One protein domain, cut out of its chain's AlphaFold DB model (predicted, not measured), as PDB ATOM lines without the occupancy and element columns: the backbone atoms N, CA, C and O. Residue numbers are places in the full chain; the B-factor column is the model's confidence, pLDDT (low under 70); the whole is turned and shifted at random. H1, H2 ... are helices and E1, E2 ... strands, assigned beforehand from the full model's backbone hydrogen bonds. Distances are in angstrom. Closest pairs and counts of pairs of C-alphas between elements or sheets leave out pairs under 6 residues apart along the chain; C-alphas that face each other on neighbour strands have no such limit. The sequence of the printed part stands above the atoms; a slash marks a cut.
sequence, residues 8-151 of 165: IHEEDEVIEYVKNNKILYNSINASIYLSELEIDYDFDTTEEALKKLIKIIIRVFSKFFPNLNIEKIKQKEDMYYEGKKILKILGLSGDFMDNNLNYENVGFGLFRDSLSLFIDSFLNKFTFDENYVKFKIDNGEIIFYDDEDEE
ATOM      1  N   ILE A   8     -62.183   7.477 -19.366       52.03
ATOM      2  CA  ILE A   8     -60.811   7.920 -19.630       52.03
ATOM      3  C   ILE A   8     -59.841   7.554 -18.480       52.03
ATOM      4  O   ILE A   8     -58.653   7.442 -18.715       52.03
ATOM      5  N   HIS A   9     -60.318   7.304 -17.251       59.62
ATOM      6  CA  HIS A   9     -59.420   7.109 -16.098       59.62
ATOM      7  C   HIS A   9     -58.770   5.715 -16.002       59.62
ATOM      8  O   HIS A   9     -57.653   5.608 -15.508       59.62
ATOM      9  N   GLU A  10     -59.444   4.656 -16.462       55.88
ATOM     10  CA  GLU A  10     -58.943   3.275 -16.326       55.88
ATOM     11  C   GLU A  10     -57.887   2.940 -17.389       55.88
ATOM     12  O   GLU A  10     -56.904   2.269 -17.089       55.88
ATOM     13  N   GLU A  11     -58.044   3.439 -18.619       56.44
ATOM     14  CA  GLU A  11     -57.046   3.251 -19.682       56.44
ATOM     15  C   GLU A  11     -55.727   3.948 -19.334       56.44
ATOM     16  O   GLU A  11     -54.663   3.353 -19.498       56.44
ATOM     17  N   ASP A  12     -55.786   5.161 -18.779       54.31
ATOM     18  CA  ASP A  12     -54.600   5.897 -18.338       54.31
ATOM     19  C   ASP A  12     -53.880   5.179 -17.178       54.31
ATOM     20  O   ASP A  12     -52.654   5.061 -17.202       54.31
ATOM     21  N   GLU A  13     -54.621   4.615 -16.213       56.94
ATOM     22  CA  GLU A  13     -54.063   3.815 -15.109       56.94
ATOM     23  C   GLU A  13     -53.413   2.512 -15.602       56.94
ATOM     24  O   GLU A  13     -52.330   2.140 -15.141       56.94
ATOM     25  N   VAL A  14     -54.024   1.833 -16.577       61.44
ATOM     26  CA  VAL A  14     -53.449   0.634 -17.207       61.44
ATOM     27  C   VAL A  14     -52.190   0.989 -17.999       61.44
ATOM     28  O   VAL A  14     -51.184   0.289 -17.888       61.44
ATOM     29  N   ILE A  15     -52.198   2.087 -18.758       59.22
ATOM     30  CA  ILE A  15     -51.026   2.561 -19.507       59.22
ATOM     31  C   ILE A  15     -49.877   2.897 -18.550       59.22
ATOM     32  O   ILE A  15     -48.725   2.552 -18.827       59.22
ATOM     33  N   GLU A  16     -50.164   3.556 -17.429       54.38
ATOM     34  CA  GLU A  16     -49.160   3.912 -16.428       54.38
ATOM     35  C   GLU A  16     -48.617   2.669 -15.702       54.38
ATOM     36  O   GLU A  16     -47.403   2.517 -15.567       54.38
ATOM     37  N   TYR A  17     -49.482   1.712 -15.344       57.22
ATOM     38  CA  TYR A  17     -49.082   0.407 -14.807       57.22
ATOM     39  C   TYR A  17     -48.180  -0.373 -15.774       57.22
ATOM     40  O   TYR A  17     -47.129  -0.877 -15.372       57.22
ATOM     41  N   VAL A  18     -48.545  -0.439 -17.059       59.59
ATOM     42  CA  VAL A  18     -47.747  -1.110 -18.095       59.59
ATOM     43  C   VAL A  18     -46.391  -0.424 -18.250       59.59
ATOM     44  O   VAL A  18     -45.379  -1.112 -18.273       59.59
ATOM     45  N   LYS A  19     -46.326   0.915 -18.279       56.16
ATOM     46  CA  LYS A  19     -45.052   1.660 -18.334       56.16
ATOM     47  C   LYS A  19     -44.170   1.416 -17.106       56.16
ATOM     48  O   LYS A  19     -42.952   1.309 -17.245       56.16
ATOM     49  N   ASN A  20     -44.780   1.295 -15.928       58.88
ATOM     50  CA  ASN A  20     -44.083   0.968 -14.684       58.88
ATOM     51  C   ASN A  20     -43.607  -0.497 -14.656       58.88
ATOM     52  O   ASN A  20     -42.614  -0.814 -14.003       58.88
ATOM     53  N   ASN A  21     -44.250  -1.382 -15.426       75.88
ATOM     54  CA  ASN A  21     -43.794  -2.740 -15.698       75.88
ATOM     55  C   ASN A  21     -43.028  -2.802 -17.032       75.88
ATOM     56  O   ASN A  21     -43.532  -3.247 -18.064       75.88
ATOM     57  N   LYS A  22     -41.762  -2.372 -16.992       77.94
ATOM     58  CA  LYS A  22     -40.863  -2.283 -18.159       77.94
ATOM     59  C   LYS A  22     -40.853  -3.547 -19.035       77.94
ATOM     60  O   LYS A  22     -40.749  -3.437 -20.252       77.94
ATOM     61  N   ILE A  23     -40.982  -4.731 -18.432       79.56
ATOM     62  CA  ILE A  23     -41.031  -6.017 -19.139       79.56
ATOM     63  C   ILE A  23     -42.291  -6.112 -19.993       79.56
ATOM     64  O   ILE A  23     -42.190  -6.313 -21.198       79.56
ATOM     65  N   LEU A  24     -43.461  -5.921 -19.384       81.94
ATOM     66  CA  LEU A  24     -44.743  -5.983 -20.080       81.94
ATOM     67  C   LEU A  24     -44.831  -4.923 -21.187       81.94
ATOM     68  O   LEU A  24     -45.251  -5.233 -22.300       81.94
ATOM     69  N   TYR A  25     -44.376  -3.696 -20.916       85.31
ATOM     70  CA  TYR A  25     -44.305  -2.639 -21.928       85.31
ATOM     71  C   TYR A  25     -43.426  -3.037 -23.121       85.31
ATOM     72  O   TYR A  25     -43.834  -2.881 -24.276       85.31
ATOM     73  N   ASN A  26     -42.228  -3.568 -22.868       86.38
ATOM     74  CA  ASN A  26     -41.319  -3.993 -23.928       86.38
ATOM     75  C   ASN A  26     -41.886  -5.178 -24.717       86.38
ATOM     76  O   ASN A  26     -41.794  -5.177 -25.942       86.38
ATOM     77  N   SER A  27     -42.536  -6.127 -24.043       88.50
ATOM     78  CA  SER A  27     -43.204  -7.263 -24.677       88.50
ATOM     79  C   SER A  27     -44.328  -6.852 -25.621       88.50
ATOM     80  O   SER A  27     -44.387  -7.348 -26.745       88.50
ATOM     81  N   ILE A  28     -45.194  -5.922 -25.206       88.81
ATOM     82  CA  ILE A  28     -46.274  -5.402 -26.059       88.81
ATOM     83  C   ILE A  28     -45.681  -4.725 -27.300       88.81
ATOM     84  O   ILE A  28     -46.057  -5.055 -28.422       88.81
ATOM     85  N   ASN A  29     -44.706  -3.831 -27.119       90.75
ATOM     86  CA  ASN A  29     -44.092  -3.116 -28.241       90.75
ATOM     87  C   ASN A  29     -43.305  -4.039 -29.183       90.75
ATOM     88  O   ASN A  29     -43.326  -3.829 -30.393       90.75
ATOM     89  N   ALA A  30     -42.633  -5.062 -28.652       92.44
ATOM     90  CA  ALA A  30     -41.963  -6.073 -29.461       92.44
ATOM     91  C   ALA A  30     -42.967  -6.883 -30.294       92.44
ATOM     92  O   ALA A  30     -42.717  -7.143 -31.469       92.44
ATOM     93  N   SER A  31     -44.115  -7.228 -29.708       93.00
ATOM     94  CA  SER A  31     -45.186  -7.966 -30.389       93.00
ATOM     95  C   SER A  31     -45.825  -7.131 -31.504       93.00
ATOM     96  O   SER A  31     -45.968  -7.615 -32.624       93.00
ATOM     97  N   ILE A  32     -46.115  -5.850 -31.240       92.00
ATOM     98  CA  ILE A  32     -46.597  -4.905 -32.262       92.00
ATOM     99  C   ILE A  32     -45.565  -4.781 -33.388       92.00
ATOM    100  O   ILE A  32     -45.905  -4.942 -34.558       92.00
ATOM    101  N   TYR A  33     -44.289  -4.597 -33.041       94.88
ATOM    102  CA  TYR A  33     -43.212  -4.494 -34.024       94.88
ATOM    103  C   TYR A  33     -43.101  -5.729 -34.926       94.88
ATOM    104  O   TYR A  33     -42.873  -5.576 -36.120       94.88
ATOM    105  N   LEU A  34     -43.255  -6.936 -34.374       93.88
ATOM    106  CA  LEU A  34     -43.291  -8.172 -35.160       93.88
ATOM    107  C   LEU A  34     -44.512  -8.224 -36.088       93.88
ATOM    108  O   LEU A  34     -44.376  -8.653 -37.230       93.88
ATOM    109  N   SER A  35     -45.682  -7.775 -35.621       90.50
ATOM    110  CA  SER A  35     -46.923  -7.788 -36.412       90.50
ATOM    111  C   SER A  35     -46.908  -6.819 -37.598       90.50
ATOM    112  O   SER A  35     -47.520  -7.093 -38.625       90.50
ATOM    113  N   GLU A  36     -46.181  -5.710 -37.467       91.69
ATOM    114  CA  GLU A  36     -46.029  -4.682 -38.503       91.69
ATOM    115  C   GLU A  36     -44.793  -4.916 -39.384       91.69
ATOM    116  O   GLU A  36     -44.505  -4.124 -40.282       91.69
ATOM    117  N   LEU A  37     -44.015  -5.972 -39.115       91.75
ATOM    118  CA  LEU A  37     -42.776  -6.221 -39.832       91.75
ATOM    119  C   LEU A  37     -43.071  -6.689 -41.259       91.75
ATOM    120  O   LEU A  37     -43.482  -7.825 -41.495       91.75
ATOM    121  N   GLU A  38     -42.778  -5.824 -42.221       89.44
ATOM    122  CA  GLU A  38     -42.763  -6.196 -43.629       89.44
ATOM    123  C   GLU A  38     -41.505  -7.007 -43.947       89.44
ATOM    124  O   GLU A  38     -40.371  -6.618 -43.635       89.44
ATOM    125  N   ILE A  39     -41.718  -8.168 -44.558       85.38
ATOM    126  CA  ILE A  39     -40.670  -9.121 -44.900       85.38
ATOM    127  C   ILE A  39     -40.784  -9.394 -46.386       85.38
ATOM    128  O   ILE A  39     -41.838  -9.795 -46.870       85.38
ATOM    129  N   ASP A  40     -39.679  -9.168 -47.079       85.38
ATOM    130  CA  ASP A  40     -39.485  -9.678 -48.423       85.38
ATOM    131  C   ASP A  40     -39.175 -11.175 -48.333       85.38
ATOM    132  O   ASP A  40     -38.238 -11.555 -47.621       85.38
ATOM    133  N   TYR A  41     -40.015 -11.988 -48.975       78.69
ATOM    134  CA  TYR A  41     -39.950 -13.452 -48.941       78.69
ATOM    135  C   TYR A  41     -39.175 -14.040 -50.131       78.69
ATOM    136  O   TYR A  41     -39.237 -15.245 -50.357       78.69
ATOM    137  N   ASP A  42     -38.452 -13.206 -50.880       82.00
ATOM    138  CA  ASP A  42     -37.555 -13.648 -51.947       82.00
ATOM    139  C   ASP A  42     -36.267 -14.241 -51.353       82.00
ATOM    140  O   ASP A  42     -35.359 -13.528 -50.910       82.00
ATOM    141  N   PHE A  43     -36.233 -15.566 -51.250       81.44
ATOM    142  CA  PHE A  43     -35.130 -16.327 -50.676       81.44
ATOM    143  C   PHE A  43     -34.902 -17.579 -51.531       81.44
ATOM    144  O   PHE A  43     -35.851 -18.305 -51.831       81.44
ATOM    145  N   ASP A  44     -33.643 -17.886 -51.841       79.00
ATOM    146  CA  ASP A  44     -33.314 -18.985 -52.754       79.00
ATOM    147  C   ASP A  44     -33.177 -20.337 -52.029       79.00
ATOM    148  O   ASP A  44     -33.229 -21.393 -52.658       79.00
ATOM    149  N   THR A  45     -32.968 -20.335 -50.703       84.06
ATOM    150  CA  THR A  45     -32.702 -21.556 -49.914       84.06
ATOM    151  C   THR A  45     -33.205 -21.479 -48.467       84.06
ATOM    152  O   THR A  45     -33.342 -20.397 -47.883       84.06
ATOM    153  N   THR A  46     -33.417 -22.645 -47.841       81.50
ATOM    154  CA  THR A  46     -33.750 -22.776 -46.408       81.50
ATOM    155  C   THR A  46     -32.727 -22.095 -45.513       81.50
ATOM    156  O   THR A  46     -33.088 -21.430 -44.538       81.50
ATOM    157  N   GLU A  47     -31.444 -22.194 -45.865       85.06
ATOM    158  CA  GLU A  47     -30.370 -21.548 -45.116       85.06
ATOM    159  C   GLU A  47     -30.524 -20.018 -45.107       85.06
ATOM    160  O   GLU A  47     -30.354 -19.376 -44.061       85.06
ATOM    161  N   GLU A  48     -30.876 -19.414 -46.244       87.44
ATOM    162  CA  GLU A  48     -31.037 -17.966 -46.360       87.44
ATOM    163  C   GLU A  48     -32.207 -17.434 -45.539       87.44
ATOM    164  O   GLU A  48     -32.040 -16.449 -44.802       87.44
ATOM    165  N   ALA A  49     -33.359 -18.098 -45.586       87.50
ATOM    166  CA  ALA A  49     -34.496 -17.673 -44.782       87.50
ATOM    167  C   ALA A  49     -34.288 -17.920 -43.295       87.50
ATOM    168  O   ALA A  49     -34.591 -17.031 -42.498       87.50
ATOM    169  N   LEU A  50     -33.675 -19.040 -42.893       89.25
ATOM    170  CA  LEU A  50     -33.273 -19.247 -41.500       89.25
ATOM    171  C   LEU A  50     -32.326 -18.138 -41.039       89.25
ATOM    172  O   LEU A  50     -32.507 -17.543 -39.973       89.25
ATOM    173  N   LYS A  51     -31.337 -17.776 -41.859       89.94
ATOM    174  CA  LYS A  51     -30.416 -16.674 -41.564       89.94
ATOM    175  C   LYS A  51     -31.146 -15.335 -41.447       89.94
ATOM    176  O   LYS A  51     -30.759 -14.524 -40.594       89.94
ATOM    177  N   LYS A  52     -32.171 -15.080 -42.263       92.06
ATOM    178  CA  LYS A  52     -33.020 -13.882 -42.170       92.06
ATOM    179  C   LYS A  52     -33.858 -13.890 -40.892       92.06
ATOM    180  O   LYS A  52     -33.808 -12.907 -40.152       92.06
ATOM    181  N   LEU A  53     -34.550 -14.986 -40.603       93.00
ATOM    182  CA  LEU A  53     -35.362 -15.172 -39.406       93.00
ATOM    183  C   LEU A  53     -34.536 -14.951 -38.138       93.00
ATOM    184  O   LEU A  53     -34.888 -14.131 -37.297       93.00
ATOM    185  N   ILE A  54     -33.364 -15.579 -38.047       92.69
ATOM    186  CA  ILE A  54     -32.442 -15.403 -36.919       92.69
ATOM    187  C   ILE A  54     -32.021 -13.937 -36.765       92.69
ATOM    188  O   ILE A  54     -31.949 -13.428 -35.647       92.69
ATOM    189  N   LYS A  55     -31.741 -13.229 -37.869       92.75
ATOM    190  CA  LYS A  55     -31.425 -11.791 -37.813       92.75
ATOM    191  C   LYS A  55     -32.600 -10.975 -37.274       92.75
ATOM    192  O   LYS A  55     -32.359 -10.031 -36.524       92.75
ATOM    193  N   ILE A  56     -33.834 -11.315 -37.646       94.38
ATOM    194  CA  ILE A  56     -35.043 -10.659 -37.129       94.38
ATOM    195  C   ILE A  56     -35.162 -10.900 -35.626       94.38
ATOM    196  O   ILE A  56     -35.254  -9.930 -34.878       94.38
ATOM    197  N   ILE A  57     -35.067 -12.156 -35.180       93.50
ATOM    198  CA  ILE A  57     -35.131 -12.528 -33.761       93.50
ATOM    199  C   ILE A  57     -34.087 -11.738 -32.964       93.50
ATOM    200  O   ILE A  57     -34.446 -10.987 -32.060       93.50
ATOM    201  N   ILE A  58     -32.808 -11.807 -33.353       91.38
ATOM    202  CA  ILE A  58     -31.726 -11.072 -32.673       91.38
ATOM    203  C   ILE A  58     -32.042  -9.572 -32.614       91.38
ATOM    204  O   ILE A  58     -31.932  -8.959 -31.555       91.38
ATOM    205  N   ARG A  59     -32.487  -8.972 -33.726       92.81
ATOM    206  CA  ARG A  59     -32.816  -7.541 -33.789       92.81
ATOM    207  C   ARG A  59     -33.943  -7.157 -32.830       92.81
ATOM    208  O   ARG A  59     -33.863  -6.097 -32.213       92.81
ATOM    209  N   VAL A  60     -34.986  -7.978 -32.726       93.00
ATOM    210  CA  VAL A  60     -36.123  -7.733 -31.827       93.00
ATOM    211  C   VAL A  60     -35.655  -7.757 -30.377       93.00
ATOM    212  O   VAL A  60     -35.909  -6.801 -29.642       93.00
ATOM    213  N   PHE A  61     -34.895  -8.778 -29.981       88.69
ATOM    214  CA  PHE A  61     -34.369  -8.862 -28.620       88.69
ATOM    215  C   PHE A  61     -33.410  -7.719 -28.299       88.69
ATOM    216  O   PHE A  61     -33.620  -7.033 -27.307       88.69
ATOM    217  N   SER A  62     -32.437  -7.407 -29.161       87.81
ATOM    218  CA  SER A  62     -31.521  -6.285 -28.912       87.81
ATOM    219  C   SER A  62     -32.237  -4.932 -28.816       87.81
ATOM    220  O   SER A  62     -31.786  -4.048 -28.091       87.81
ATOM    221  N   LYS A  63     -33.350  -4.747 -29.541       90.88
ATOM    222  CA  LYS A  63     -34.117  -3.494 -29.534       90.88
ATOM    223  C   LYS A  63     -34.984  -3.341 -28.283       90.88
ATOM    224  O   LYS A  63     -35.033  -2.251 -27.720       90.88
ATOM    225  N   PHE A  64     -35.696  -4.392 -27.883       89.88
ATOM    226  CA  PHE A  64     -36.713  -4.306 -26.827       89.88
ATOM    227  C   PHE A  64     -36.254  -4.885 -25.488       89.88
ATOM    228  O   PHE A  64     -36.771  -4.507 -24.441       89.88
ATOM    229  N   PHE A  65     -35.239  -5.739 -25.489       85.31
ATOM    230  CA  PHE A  65     -34.692  -6.383 -24.304       85.31
ATOM    231  C   PHE A  65     -33.158  -6.279 -24.310       85.31
ATOM    232  O   PHE A  65     -32.474  -7.287 -24.414       85.31
ATOM    233  N   PRO A  66     -32.580  -5.071 -24.176       79.69
ATOM    234  CA  PRO A  66     -31.132  -4.859 -24.308       79.69
ATOM    235  C   PRO A  66     -30.279  -5.566 -23.240       79.69
ATOM    236  O   PRO A  66     -29.072  -5.672 -23.406       79.69
ATOM    237  N   ASN A  67     -30.900  -6.043 -22.155       74.56
ATOM    238  CA  ASN A  67     -30.244  -6.834 -21.110       74.56
ATOM    239  C   ASN A  67     -30.343  -8.353 -21.365       74.56
ATOM    240  O   ASN A  67     -29.863  -9.141 -20.554       74.56
ATOM    241  N   LEU A  68     -31.009  -8.763 -22.451       75.88
ATOM    242  CA  LEU A  68     -30.985 -10.127 -22.964       75.88
ATOM    243  C   LEU A  68     -29.912 -10.220 -24.044       75.88
ATOM    244  O   LEU A  68     -29.948  -9.510 -25.052       75.88
ATOM    245  N   ASN A  69     -28.987 -11.145 -23.845       75.38
ATOM    246  CA  ASN A  69     -28.034 -11.554 -24.854       75.38
ATOM    247  C   ASN A  69     -28.620 -12.728 -25.639       75.38
ATOM    248  O   ASN A  69     -29.176 -13.665 -25.067       75.38
ATOM    249  N   ILE A  70     -28.489 -12.670 -26.964       81.00
ATOM    250  CA  ILE A  70     -28.753 -13.812 -27.838       81.00
ATOM    251  C   ILE A  70     -27.445 -14.226 -28.471       81.00
ATOM    252  O   ILE A  70     -26.858 -13.477 -29.257       81.00
ATOM    253  N   GLU A  71     -27.029 -15.449 -28.182       81.06
ATOM    254  CA  GLU A  71     -25.835 -16.032 -28.764       81.06
ATOM    255  C   GLU A  71     -26.201 -17.191 -29.682       81.06
ATOM    256  O   GLU A  71     -27.049 -18.034 -29.391       81.06
ATOM    257  N   LYS A  72     -25.538 -17.242 -30.838       77.56
ATOM    258  CA  LYS A  72     -25.599 -18.422 -31.696       77.56
ATOM    259  C   LYS A  72     -24.725 -19.487 -31.055       77.56
ATOM    260  O   LYS A  72     -23.500 -19.352 -31.074       77.56
ATOM    261  N   ILE A  73     -25.339 -20.544 -30.539       78.06
ATOM    262  CA  ILE A  73     -24.584 -21.671 -29.999       78.06
ATOM    263  C   ILE A  73     -23.907 -22.368 -31.181       78.06
ATOM    264  O   ILE A  73     -24.541 -22.689 -32.192       78.06
ATOM    265  N   LYS A  74     -22.580 -22.533 -31.098       71.75
ATOM    266  CA  LYS A  74     -21.836 -23.298 -32.100       71.75
ATOM    267  C   LYS A  74     -22.306 -24.743 -32.024       71.75
ATOM    268  O   LYS A  74     -22.127 -25.384 -30.992       71.75
ATOM    269  N   GLN A  75     -22.868 -25.243 -33.118       65.00
ATOM    270  CA  GLN A  75     -23.127 -26.666 -33.256       65.00
ATOM    271  C   GLN A  75     -21.798 -27.416 -33.185       65.00
ATOM    272  O   GLN A  75     -20.834 -27.056 -33.866       65.00
ATOM    273  N   LYS A  76     -21.749 -28.438 -32.334       57.66
ATOM    274  CA  LYS A  76     -20.848 -29.565 -32.561       57.66
ATOM    275  C   LYS A  76     -21.524 -30.447 -33.617       57.66
ATOM    276  O   LYS A  76     -22.749 -30.429 -33.713       57.66
ATOM    277  N   GLU A  77     -20.745 -31.145 -34.436       56.00
ATOM    278  CA  GLU A  77     -21.302 -32.145 -35.357       56.00
ATOM    279  C   GLU A  77     -22.174 -33.140 -34.552       56.00
ATOM    280  O   GLU A  77     -21.872 -33.409 -33.387       56.00
ATOM    281  N   ASP A  78     -23.286 -33.599 -35.139       62.78
ATOM    282  CA  ASP A  78     -24.245 -34.568 -34.567       62.78
ATOM    283  C   ASP A  78     -25.109 -34.110 -33.369       62.78
ATOM    284  O   ASP A  78     -25.364 -34.874 -32.436       62.78
ATOM    285  N   MET A  79     -25.618 -32.872 -33.376       76.44
ATOM    286  CA  MET A  79     -26.650 -32.458 -32.412       76.44
ATOM    287  C   MET A  79     -28.067 -32.795 -32.906       76.44
ATOM    288  O   MET A  79     -28.476 -32.345 -33.977       76.44
ATOM    289  N   TYR A  80     -28.827 -33.518 -32.077       80.88
ATOM    290  CA  TYR A  80     -30.211 -33.925 -32.343       80.88
ATOM    291  C   TYR A  80     -31.158 -33.420 -31.248       80.88
ATOM    292  O   TYR A  80     -30.794 -33.393 -30.070       80.88
ATOM    293  N   TYR A  81     -32.374 -33.044 -31.635       80.62
ATOM    294  CA  TYR A  81     -33.487 -32.734 -30.742       80.62
ATOM    295  C   TYR A  81     -34.588 -33.760 -31.002       80.62
ATOM    296  O   TYR A  81     -35.097 -33.826 -32.112       80.62
ATOM    297  N   GLU A  82     -34.906 -34.601 -30.014       82.38
ATOM    298  CA  GLU A  82     -35.914 -35.672 -30.156       82.38
ATOM    299  C   GLU A  82     -35.682 -36.590 -31.379       82.38
ATOM    300  O   GLU A  82     -36.616 -36.996 -32.058       82.38
ATOM    301  N   GLY A  83     -34.417 -36.911 -31.678       81.25
ATOM    302  CA  GLY A  83     -34.039 -37.729 -32.841       81.25
ATOM    303  C   GLY A  83     -33.968 -36.959 -34.164       81.25
ATOM    304  O   GLY A  83     -33.442 -37.478 -35.137       81.25
ATOM    305  N   LYS A  84     -34.400 -35.697 -34.196       84.88
ATOM    306  CA  LYS A  84     -34.378 -34.838 -35.382       84.88
ATOM    307  C   LYS A  84     -33.104 -34.003 -35.455       84.88
ATOM    308  O   LYS A  84     -32.607 -33.506 -34.439       84.88
ATOM    309  N   LYS A  85     -32.552 -33.834 -36.658       86.50
ATOM    310  CA  LYS A  85     -31.304 -33.090 -36.879       86.50
ATOM    311  C   LYS A  85     -31.495 -31.614 -36.535       86.50
ATOM    312  O   LYS A  85     -32.348 -30.935 -37.104       86.50
ATOM    313  N   ILE A  86     -30.667 -31.079 -35.639       88.00
ATOM    314  CA  ILE A  86     -30.719 -29.651 -35.311       88.00
ATOM    315  C   ILE A  86     -30.068 -28.842 -36.439       88.00
ATOM    316  O   ILE A  86     -28.914 -29.060 -36.802       88.00
ATOM    317  N   LEU A  87     -30.779 -27.832 -36.936       87.19
ATOM    318  CA  LEU A  87     -30.314 -26.882 -37.951       87.19
ATOM    319  C   LEU A  87     -29.699 -25.630 -37.320       87.19
ATOM    320  O   LEU A  87     -28.708 -25.080 -37.810       87.19
ATOM    321  N   LYS A  88     -30.275 -25.159 -36.207       90.12
ATOM    322  CA  LYS A  88     -29.749 -24.010 -35.465       90.12
ATOM    323  C   LYS A  88     -30.192 -24.009 -34.009       90.12
ATOM    324  O   LYS A  88     -31.317 -24.370 -33.712       90.12
ATOM    325  N   ILE A  89     -29.342 -23.485 -33.126       89.62
ATOM    326  CA  ILE A  89     -29.722 -23.128 -31.756       89.62
ATOM    327  C   ILE A  89     -29.351 -21.670 -31.486       89.62
ATOM    328  O   ILE A  89     -28.234 -21.225 -31.787       89.62
ATOM    329  N   LEU A  90     -30.300 -20.923 -30.928       89.81
ATOM    330  CA  LEU A  90     -30.078 -19.613 -30.331       89.81
ATOM    331  C   LEU A  90     -30.225 -19.747 -28.817       89.81
ATOM    332  O   LEU A  90     -31.311 -20.064 -28.344       89.81
ATOM    333  N   GLY A  91     -29.148 -19.498 -28.076       87.00
ATOM    334  CA  GLY A  91     -29.182 -19.433 -26.619       87.00
ATOM    335  C   GLY A  91     -29.551 -18.026 -26.164       87.00
ATOM    336  O   GLY A  91     -28.960 -17.048 -26.630       87.00
ATOM    337  N   LEU A  92     -30.526 -17.925 -25.266       81.50
ATOM    338  CA  LEU A  92     -30.894 -16.702 -24.563       81.50
ATOM    339  C   LEU A  92     -30.156 -16.685 -23.221       81.50
ATOM    340  O   LEU A  92     -30.235 -17.631 -22.441       81.50
ATOM    341  N   SER A  93     -29.436 -15.606 -22.943       75.12
ATOM    342  CA  SER A  93     -28.693 -15.423 -21.694       75.12
ATOM    343  C   SER A  93     -28.798 -13.981 -21.190       75.12
ATOM    344  O   SER A  93     -29.314 -13.099 -21.878       75.12
ATOM    345  N   GLY A  94     -28.328 -13.732 -19.969       68.69
ATOM    346  CA  GLY A  94     -28.309 -12.405 -19.345       68.69
ATOM    347  C   GLY A  94     -29.242 -12.284 -18.142       68.69
ATOM    348  O   GLY A  94     -29.932 -13.235 -17.777       68.69
ATOM    349  N   ASP A  95     -29.285 -11.084 -17.557       61.75
ATOM    350  CA  ASP A  95     -29.917 -10.773 -16.259       61.75
ATOM    351  C   ASP A  95     -31.394 -11.194 -16.146       61.75
ATOM    352  O   ASP A  95     -31.959 -11.290 -15.054       61.75
ATOM    353  N   PHE A  96     -32.039 -11.419 -17.289       60.47
ATOM    354  CA  PHE A  96     -33.414 -11.888 -17.386       60.47
ATOM    355  C   PHE A  96     -33.597 -13.370 -17.054       60.47
ATOM    356  O   PHE A  96     -34.644 -13.745 -16.526       60.47
ATOM    357  N   MET A  97     -32.590 -14.190 -17.356       62.44
ATOM    358  CA  MET A  97     -32.594 -15.636 -17.120       62.44
ATOM    359  C   MET A  97     -32.230 -15.972 -15.666       62.44
ATOM    360  O   MET A  97     -32.749 -16.935 -15.113       62.44
ATOM    361  N   ASP A  98     -31.421 -15.134 -15.010       56.78
ATOM    362  CA  ASP A  98     -30.865 -15.380 -13.667       56.78
ATOM    363  C   ASP A  98     -31.818 -15.006 -12.507       56.78
ATOM    364  O   ASP A  98     -31.386 -14.576 -11.439       56.78
ATOM    365  N   ASN A  99     -33.136 -15.149 -12.692       50.00
ATOM    366  CA  ASN A  99     -34.191 -14.896 -11.689       50.00
ATOM    367  C   ASN A  99     -34.344 -13.447 -11.167       50.00
ATOM    368  O   ASN A  99     -35.327 -13.157 -10.487       50.00
ATOM    369  N   ASN A 100     -33.453 -12.508 -11.509       45.94
ATOM    370  CA  ASN A 100     -33.539 -11.113 -11.041       45.94
ATOM    371  C   ASN A 100     -34.645 -10.293 -11.734       45.94
ATOM    372  O   ASN A 100     -35.193  -9.368 -11.134       45.94
ATOM    373  N   LEU A 101     -34.987 -10.623 -12.985       51.44
ATOM    374  CA  LEU A 101     -36.076  -9.987 -13.751       51.44
ATOM    375  C   LEU A 101     -37.208 -10.971 -14.124       51.44
ATOM    376  O   LEU A 101     -38.245 -10.540 -14.627       51.44
ATOM    377  N   ASN A 102     -37.038 -12.252 -13.769       54.31
ATOM    378  CA  ASN A 102     -37.991 -13.358 -13.895       54.31
ATOM    379  C   ASN A 102     -38.348 -13.706 -15.359       54.31
ATOM    380  O   ASN A 102     -39.310 -13.189 -15.915       54.31
ATOM    381  N   TYR A 103     -37.616 -14.619 -16.002       55.53
ATOM    382  CA  TYR A 103     -37.970 -15.155 -17.332       55.53
ATOM    383  C   TYR A 103     -39.381 -15.779 -17.372       55.53
ATOM    384  O   TYR A 103     -40.079 -15.696 -18.380       55.53
ATOM    385  N   GLU A 104     -39.846 -16.312 -16.239       60.72
ATOM    386  CA  GLU A 104     -41.216 -16.803 -16.035       60.72
ATOM    387  C   GLU A 104     -42.255 -15.680 -15.830       60.72
ATOM    388  O   GLU A 104     -43.427 -15.940 -15.556       60.72
ATOM    389  N   ASN A 105     -41.860 -14.407 -15.955       67.50
ATOM    390  CA  ASN A 105     -42.769 -13.271 -15.865       67.50
ATOM    391  C   ASN A 105     -43.859 -13.382 -16.938       67.50
ATOM    392  O   ASN A 105     -43.580 -13.431 -18.136       67.50
ATOM    393  N   VAL A 106     -45.120 -13.334 -16.507       65.69
ATOM    394  CA  VAL A 106     -46.304 -13.404 -17.381       65.69
ATOM    395  C   VAL A 106     -46.253 -12.365 -18.511       65.69
ATOM    396  O   VAL A 106     -46.644 -12.653 -19.640       65.69
ATOM    397  N   GLY A 107     -45.713 -11.172 -18.245       70.00
ATOM    398  CA  GLY A 107     -45.526 -10.130 -19.250       70.00
ATOM    399  C   GLY A 107     -44.487 -10.486 -20.312       70.00
ATOM    400  O   GLY A 107     -44.652 -10.100 -21.465       70.00
ATOM    401  N   PHE A 108     -43.449 -11.253 -19.977       76.12
ATOM    402  CA  PHE A 108     -42.532 -11.819 -20.973       76.12
ATOM    403  C   PHE A 108     -43.182 -12.980 -21.742       76.12
ATOM    404  O   PHE A 108     -42.976 -13.103 -22.949       76.12
ATOM    405  N   GLY A 109     -44.049 -13.758 -21.080       78.69
ATOM    406  CA  GLY A 109     -44.862 -14.808 -21.706       78.69
ATOM    407  C   GLY A 109     -45.651 -14.321 -22.927       78.69
ATOM    408  O   GLY A 109     -45.600 -14.962 -23.971       78.69
ATOM    409  N   LEU A 110     -46.263 -13.132 -22.854       82.31
ATOM    410  CA  LEU A 110     -46.953 -12.508 -23.997       82.31
ATOM    411  C   LEU A 110     -46.045 -12.367 -25.233       82.31
ATOM    412  O   LEU A 110     -46.457 -12.658 -26.359       82.31
ATOM    413  N   PHE A 111     -44.811 -11.898 -25.027       87.44
ATOM    414  CA  PHE A 111     -43.850 -11.750 -26.114       87.44
ATOM    415  C   PHE A 111     -43.389 -13.109 -26.638       87.44
ATOM    416  O   PHE A 111     -43.301 -13.274 -27.850       87.44
ATOM    417  N   ARG A 112     -43.144 -14.088 -25.761       86.50
ATOM    418  CA  ARG A 112     -42.775 -15.454 -26.164       86.50
ATOM    419  C   ARG A 112     -43.835 -16.083 -27.073       86.50
ATOM    420  O   ARG A 112     -43.486 -16.679 -28.091       86.50
ATOM    421  N   ASP A 113     -45.109 -15.921 -26.738       88.12
ATOM    422  CA  ASP A 113     -46.209 -16.486 -27.523       88.12
ATOM    423  C   ASP A 113     -46.339 -15.763 -28.877       88.12
ATOM    424  O   ASP A 113     -46.432 -16.402 -29.925       88.12
ATOM    425  N   SER A 114     -46.230 -14.430 -28.878       89.81
ATOM    426  CA  SER A 114     -46.240 -13.624 -30.110       89.81
ATOM    427  C   SER A 114     -45.048 -13.935 -31.021       89.81
ATOM    428  O   SER A 114     -45.194 -14.015 -32.239       89.81
ATOM    429  N   LEU A 115     -43.866 -14.143 -30.436       92.88
ATOM    430  CA  LEU A 115     -42.664 -14.559 -31.147       92.88
ATOM    431  C   LEU A 115     -42.844 -15.948 -31.764       92.88
ATOM    432  O   LEU A 115     -42.449 -16.144 -32.908       92.88
ATOM    433  N   SER A 116     -43.458 -16.883 -31.035       93.12
ATOM    434  CA  SER A 116     -43.728 -18.233 -31.541       93.12
ATOM    435  C   SER A 116     -44.651 -18.181 -32.759       93.12
ATOM    436  O   SER A 116     -44.287 -18.688 -33.814       93.12
ATOM    437  N   LEU A 117     -45.766 -17.445 -32.669       93.06
ATOM    438  CA  LEU A 117     -46.688 -17.242 -33.795       93.06
ATOM    439  C   LEU A 117     -46.012 -16.587 -35.004       93.06
ATOM    440  O   LEU A 117     -46.294 -16.939 -36.149       93.06
ATOM    441  N   PHE A 118     -45.125 -15.622 -34.760       93.75
ATOM    442  CA  PHE A 118     -44.352 -14.992 -35.822       93.75
ATOM    443  C   PHE A 118     -43.413 -15.994 -36.508       93.75
ATOM    444  O   PHE A 118     -43.383 -16.036 -37.736       93.75
ATOM    445  N   ILE A 119     -42.670 -16.797 -35.738       93.19
ATOM    446  CA  ILE A 119     -41.760 -17.813 -36.279       93.19
ATOM    447  C   ILE A 119     -42.548 -18.864 -37.071       93.19
ATOM    448  O   ILE A 119     -42.188 -19.133 -38.213       93.19
ATOM    449  N   ASP A 120     -43.644 -19.389 -36.515       90.38
ATOM    450  CA  ASP A 120     -44.537 -20.331 -37.204       90.38
ATOM    451  C   ASP A 120     -45.035 -19.751 -38.532       90.38
ATOM    452  O   ASP A 120     -44.955 -20.393 -39.576       90.38
ATOM    453  N   SER A 121     -45.532 -18.512 -38.523       88.56
ATOM    454  CA  SER A 121     -46.024 -17.832 -39.727       88.56
ATOM    455  C   SER A 121     -44.919 -17.618 -40.765       88.56
ATOM    456  O   SER A 121     -45.147 -17.813 -41.959       88.56
ATOM    457  N   PHE A 122     -43.714 -17.252 -40.319       90.94
ATOM    458  CA  PHE A 122     -42.553 -17.070 -41.186       90.94
ATOM    459  C   PHE A 122     -42.159 -18.384 -41.870       90.94
ATOM    460  O   PHE A 122     -41.977 -18.397 -43.084       90.94
ATOM    461  N   LEU A 123     -42.053 -19.477 -41.107       86.56
ATOM    462  CA  LEU A 123     -41.669 -20.793 -41.626       86.56
ATOM    463  C   LEU A 123     -42.758 -21.383 -42.536       86.56
ATOM    464  O   LEU A 123     -42.442 -21.863 -43.617       86.56
ATOM    465  N   ASN A 124     -44.039 -21.261 -42.167       80.81
ATOM    466  CA  ASN A 124     -45.164 -21.743 -42.982       80.81
ATOM    467  C   ASN A 124     -45.297 -21.011 -44.321       80.81
ATOM    468  O   ASN A 124     -45.705 -21.603 -45.313       80.81
ATOM    469  N   LYS A 125     -44.970 -19.716 -44.368       79.25
ATOM    470  CA  LYS A 125     -44.926 -18.971 -45.636       79.25
ATOM    471  C   LYS A 125     -43.751 -19.371 -46.524       79.25
ATOM    472  O   LYS A 125     -43.735 -18.987 -47.689       79.25
ATOM    473  N   PHE A 126     -42.784 -20.090 -45.965       70.00
ATOM    474  CA  PHE A 126     -41.521 -20.422 -46.597       70.00
ATOM    475  C   PHE A 126     -41.310 -21.928 -46.779       70.00
ATOM    476  O   PHE A 126     -40.178 -22.389 -46.904       70.00
ATOM    477  N   THR A 127     -42.388 -22.715 -46.787       57.00
ATOM    478  CA  THR A 127     -42.308 -24.153 -47.052       57.00
ATOM    479  C   THR A 127     -41.728 -24.399 -48.438       57.00
ATOM    480  O   THR A 127     -42.368 -24.095 -49.446       57.00
ATOM    481  N   PHE A 128     -40.525 -24.962 -48.469       56.41
ATOM    482  CA  PHE A 128     -40.002 -25.649 -49.640       56.41
ATOM    483  C   PHE A 128     -40.594 -27.042 -49.703       56.41
ATOM    484  O   PHE A 128     -40.816 -27.666 -48.666       56.41
ATOM    485  N   ASP A 129     -40.761 -27.540 -50.920       51.75
ATOM    486  CA  ASP A 129     -41.350 -28.843 -51.217       51.75
ATOM    487  C   ASP A 129     -40.590 -30.054 -50.617       51.75
ATOM    488  O   ASP A 129     -41.077 -31.174 -50.733       51.75
ATOM    489  N   GLU A 130     -39.438 -29.866 -49.951       53.09
ATOM    490  CA  GLU A 130     -38.562 -30.971 -49.517       53.09
ATOM    491  C   GLU A 130     -38.049 -30.897 -48.063       53.09
ATOM    492  O   GLU A 130     -37.438 -31.854 -47.618       53.09
ATOM    493  N   ASN A 131     -38.261 -29.822 -47.288       59.97
ATOM    494  CA  ASN A 131     -37.679 -29.683 -45.935       59.97
ATOM    495  C   ASN A 131     -38.648 -28.971 -44.971       59.97
ATOM    496  O   ASN A 131     -38.908 -27.769 -45.108       59.97
ATOM    497  N   TYR A 132     -39.149 -29.687 -43.961       73.31
ATOM    498  CA  TYR A 132     -40.044 -29.128 -42.944       73.31
ATOM    499  C   TYR A 132     -39.248 -28.637 -41.738       73.31
ATOM    500  O   TYR A 132     -39.031 -29.353 -40.766       73.31
ATOM    501  N   VAL A 133     -38.827 -27.374 -41.771       85.81
ATOM    502  CA  VAL A 133     -38.187 -26.761 -40.603       85.81
ATOM    503  C   VAL A 133     -39.226 -26.508 -39.515       85.81
ATOM    504  O   VAL A 133     -40.150 -25.713 -39.697       85.81
ATOM    505  N   LYS A 134     -39.017 -27.111 -38.346       89.25
ATOM    506  CA  LYS A 134     -39.761 -26.805 -37.122       89.25
ATOM    507  C   LYS A 134     -38.874 -26.094 -36.113       89.25
ATOM    508  O   LYS A 134     -37.648 -26.029 -36.243       89.25
ATOM    509  N   PHE A 135     -39.507 -25.528 -35.090       91.69
ATOM    510  CA  PHE A 135     -38.786 -24.961 -33.963       91.69
ATOM    511  C   PHE A 135     -39.416 -25.326 -32.624       91.69
ATOM    512  O   PHE A 135     -40.587 -25.689 -32.521       91.69
ATOM    513  N   LYS A 136     -38.608 -25.188 -31.576       90.38
ATOM    514  CA  LYS A 136     -39.031 -25.243 -30.184       90.38
ATOM    515  C   LYS A 136     -38.389 -24.092 -29.423       90.38
ATOM    516  O   LYS A 136     -37.207 -23.812 -29.612       90.38
ATOM    517  N   ILE A 137     -39.160 -23.447 -28.551       86.88
ATOM    518  CA  ILE A 137     -38.612 -22.593 -27.495       86.88
ATOM    519  C   ILE A 137     -38.668 -23.396 -26.201       86.88
ATOM    520  O   ILE A 137     -39.761 -23.724 -25.734       86.88
ATOM    521  N   ASP A 138     -37.509 -23.739 -25.652       79.75
ATOM    522  CA  ASP A 138     -37.393 -24.521 -24.421       79.75
ATOM    523  C   ASP A 138     -36.168 -24.078 -23.618       79.75
ATOM    524  O   ASP A 138     -35.135 -23.776 -24.200       79.75
ATOM    525  N   ASN A 139     -36.289 -24.003 -22.291       71.81
ATOM    526  CA  ASN A 139     -35.194 -23.692 -21.358       71.81
ATOM    527  C   ASN A 139     -34.282 -22.505 -21.742       71.81
ATOM    528  O   ASN A 139     -33.077 -22.536 -21.511       71.81
ATOM    529  N   GLY A 140     -34.845 -21.433 -22.307       76.50
ATOM    530  CA  GLY A 140     -34.046 -20.283 -22.740       76.50
ATOM    531  C   GLY A 140     -33.310 -20.493 -24.060       76.50
ATOM    532  O   GLY A 140     -32.435 -19.710 -24.400       76.50
ATOM    533  N   GLU A 141     -33.663 -21.511 -24.829       86.38
ATOM    534  CA  GLU A 141     -33.126 -21.773 -26.155       86.38
ATOM    535  C   GLU A 141     -34.242 -21.710 -27.198       86.38
ATOM    536  O   GLU A 141     -35.398 -22.041 -26.933       86.38
ATOM    537  N   ILE A 142     -33.888 -21.271 -28.404       91.06
ATOM    538  CA  ILE A 142     -34.716 -21.407 -29.603       91.06
ATOM    539  C   ILE A 142     -33.997 -22.392 -30.518       91.06
ATOM    540  O   ILE A 142     -32.934 -22.082 -31.067       91.06
ATOM    541  N   ILE A 143     -34.572 -23.579 -30.654       90.81
ATOM    542  CA  ILE A 143     -34.014 -24.710 -31.391       90.81
ATOM    543  C   ILE A 143     -34.778 -24.827 -32.704       90.81
ATOM    544  O   ILE A 143     -35.991 -24.989 -32.683       90.81
ATOM    545  N   PHE A 144     -34.074 -24.759 -33.829       91.44
ATOM    546  CA  PHE A 144     -34.592 -25.041 -35.167       91.44
ATOM    547  C   PHE A 144     -34.075 -26.406 -35.601       91.44
ATOM    548  O   PHE A 144     -32.863 -26.640 -35.541       91.44
ATOM    549  N   TYR A 145     -34.963 -27.286 -36.037       88.81
ATOM    550  CA  TYR A 145     -34.637 -28.656 -36.417       88.81
ATOM    551  C   TYR A 145     -35.395 -29.065 -37.676       88.81
ATOM    552  O   TYR A 145     -36.409 -28.464 -38.034       88.81
ATOM    553  N   ASP A 146     -34.832 -30.052 -38.355       87.12
ATOM    554  CA  ASP A 146     -35.399 -30.648 -39.550       87.12
ATOM    555  C   ASP A 146     -36.422 -31.713 -39.160       87.12
ATOM    556  O   ASP A 146     -36.094 -32.622 -38.401       87.12
ATOM    557  N   ASP A 147     -37.657 -31.571 -39.629       79.25
ATOM    558  CA  ASP A 147     -38.732 -32.534 -39.423       79.25
ATOM    559  C   ASP A 147     -39.030 -33.340 -40.687       79.25
ATOM    560  O   ASP A 147     -40.175 -33.705 -40.942       79.25
ATOM    561  N   GLU A 148     -38.002 -33.648 -41.478       70.00
ATOM    562  CA  GLU A 148     -38.037 -34.853 -42.299       70.00
ATOM    563  C   GLU A 148     -38.382 -36.028 -41.367       70.00
ATOM    564  O   GLU A 148     -37.664 -36.344 -40.407       70.00
ATOM    565  N   ASP A 149     -39.565 -36.612 -41.553       59.69
ATOM    566  CA  ASP A 149     -39.816 -37.954 -41.054       59.69
ATOM    567  C   ASP A 149     -38.699 -38.816 -41.632       59.69
ATOM    568  O   ASP A 149     -38.494 -38.819 -42.846       59.69
ATOM    569  N   GLU A 150     -37.932 -39.487 -40.766       52.72
ATOM    570  CA  GLU A 150     -37.172 -40.638 -41.235       52.72
ATOM    571  C   GLU A 150     -38.219 -41.499 -41.935       52.72
ATOM    572  O   GLU A 150     -39.145 -41.982 -41.274       52.72
ATOM    573  N   GLU A 151     -38.154 -41.595 -43.271       47.81
ATOM    574  CA  GLU A 151     -38.892 -42.624 -43.986       47.81
ATOM    575  C   GLU A 151     -38.656 -43.895 -43.173       47.81
ATOM    576  O   GLU A 151     -37.497 -44.248 -42.938       47.81
TER     577      GLU A 151
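Overview. This is residues 8 to 151 of the 165 residues of an uncharacterized protein of viral metagenome (UniProt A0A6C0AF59). A strongly twisted sheet of four strands makes one wall, with the two longest helices, H3 and H4, running along its strands over one face, and H2 packs on H3 and H4 on their side away from the sheet. H1 turns off about perpendicular from the first end of H2, and its residues 8 to 14 stick out as a free arm that adds to the length. The printed part has 144 residues, with four named helices and four named strands in the order H1 H2 H3 E1 E2 H4 E3 E4. The sheet runs E1 E2 E4 E3, all antiparallel, and the class is mixed, helices and strands. The whole is compact, with a radius of gyration of the C-alphas of 16.9 A, yet elongated, spanning 60 by 33 by 23 A.

Arrangement. The sheet has edge strands E1, residues 68 to 72, and E3, residues 133 to 138, with inner strands E2, residues 84 to 94, and E4, residues 141 to 146. E1 and E2 form a hairpin with a long link, N 69 and O 93 being 2.8 A apart, within hydrogen-bond range. E2 bends by 67 degrees at residue 87, and residues 80 to 81 pair antiparallel with residues 84 to 85 of E2. Between E2 and E4, N 90 and O 142 are within range at 2.9 A. E3 and E4 form a hairpin with a tight link, with N 136 and O 143 at 2.8 A. H3, residues 46 to 64, is on the sheet at a height of 9.4 A, over E2 and E4, and runs along the strands, at 14 degrees to E2 on the local plane. The closest C-alphas of H3 and E1 are those of Ile 58 and Ile 70, 6.3 A apart. H4, residues 106 to 124, is on the same face over E3, at a height of 10.0 A, and runs along the strands, at 2 degrees to E3 on the local plane. These are two layers, helices on one face of a sheet. E2, H4 and E3 form a split strand-helix-strand unit, two strands running the same way with E4 between them, and its crossover is right-handed. H3 and H4 are close but not clearly touching, the closest C-alphas being those of Leu 53 and Ile 119, 7.6 A apart. H2, residues 22 to 35, is not on the sheet; it touches H4, closest at the C-alphas of Leu 24 and Gly 107, 4.3 A, at a shallow tilt of 17 degrees, the same way. H2 and H3 form a helical hairpin, touching through residues 60 to 64 of H3 alone, closest at the C-alphas of Asn 26 and Phe 64, 5.5 A, at 35.1 degrees, only just a steep tilt. H2, H3 and H4 are an up-and-down bundle, each running against the one before it. H1, residues 8 to 20, only just touches H2, with 3 pairs of C-alphas within 8 A, and only at the corner; the closest C-alphas are those of Val 18 and Tyr 25, 5.4 A. Every O i to N i+4 pair is within hydrogen-bond range in H2 and H3, against 8 of 9 in H1 and 14 of 15 in H4.

Along the chain. E2 measures 28.2 A from first to last C-alpha, H3 27.1 A, H4 26.9 A, H2 20.0 A and H1 18.8 A. H1 begins at C-alpha 8, (-60.811, 7.920, -19.630). H3 begins at C-alpha 46, (-33.750, -22.776, -46.408). E4 ends at C-alpha 146, (-35.399, -30.648, -39.550).

Size, cuts and confidence. The C-alphas farthest apart are those of His 9 and Glu 151, 60.6 A. The printed part has no cut. The long links are E1 to E2 and E2 to H4. The mean pLDDT of the printed part is 78.1; residues 8 to 20, 75 to 78, 94 to 106, 127 to 131 and 149 to 151 are under 70.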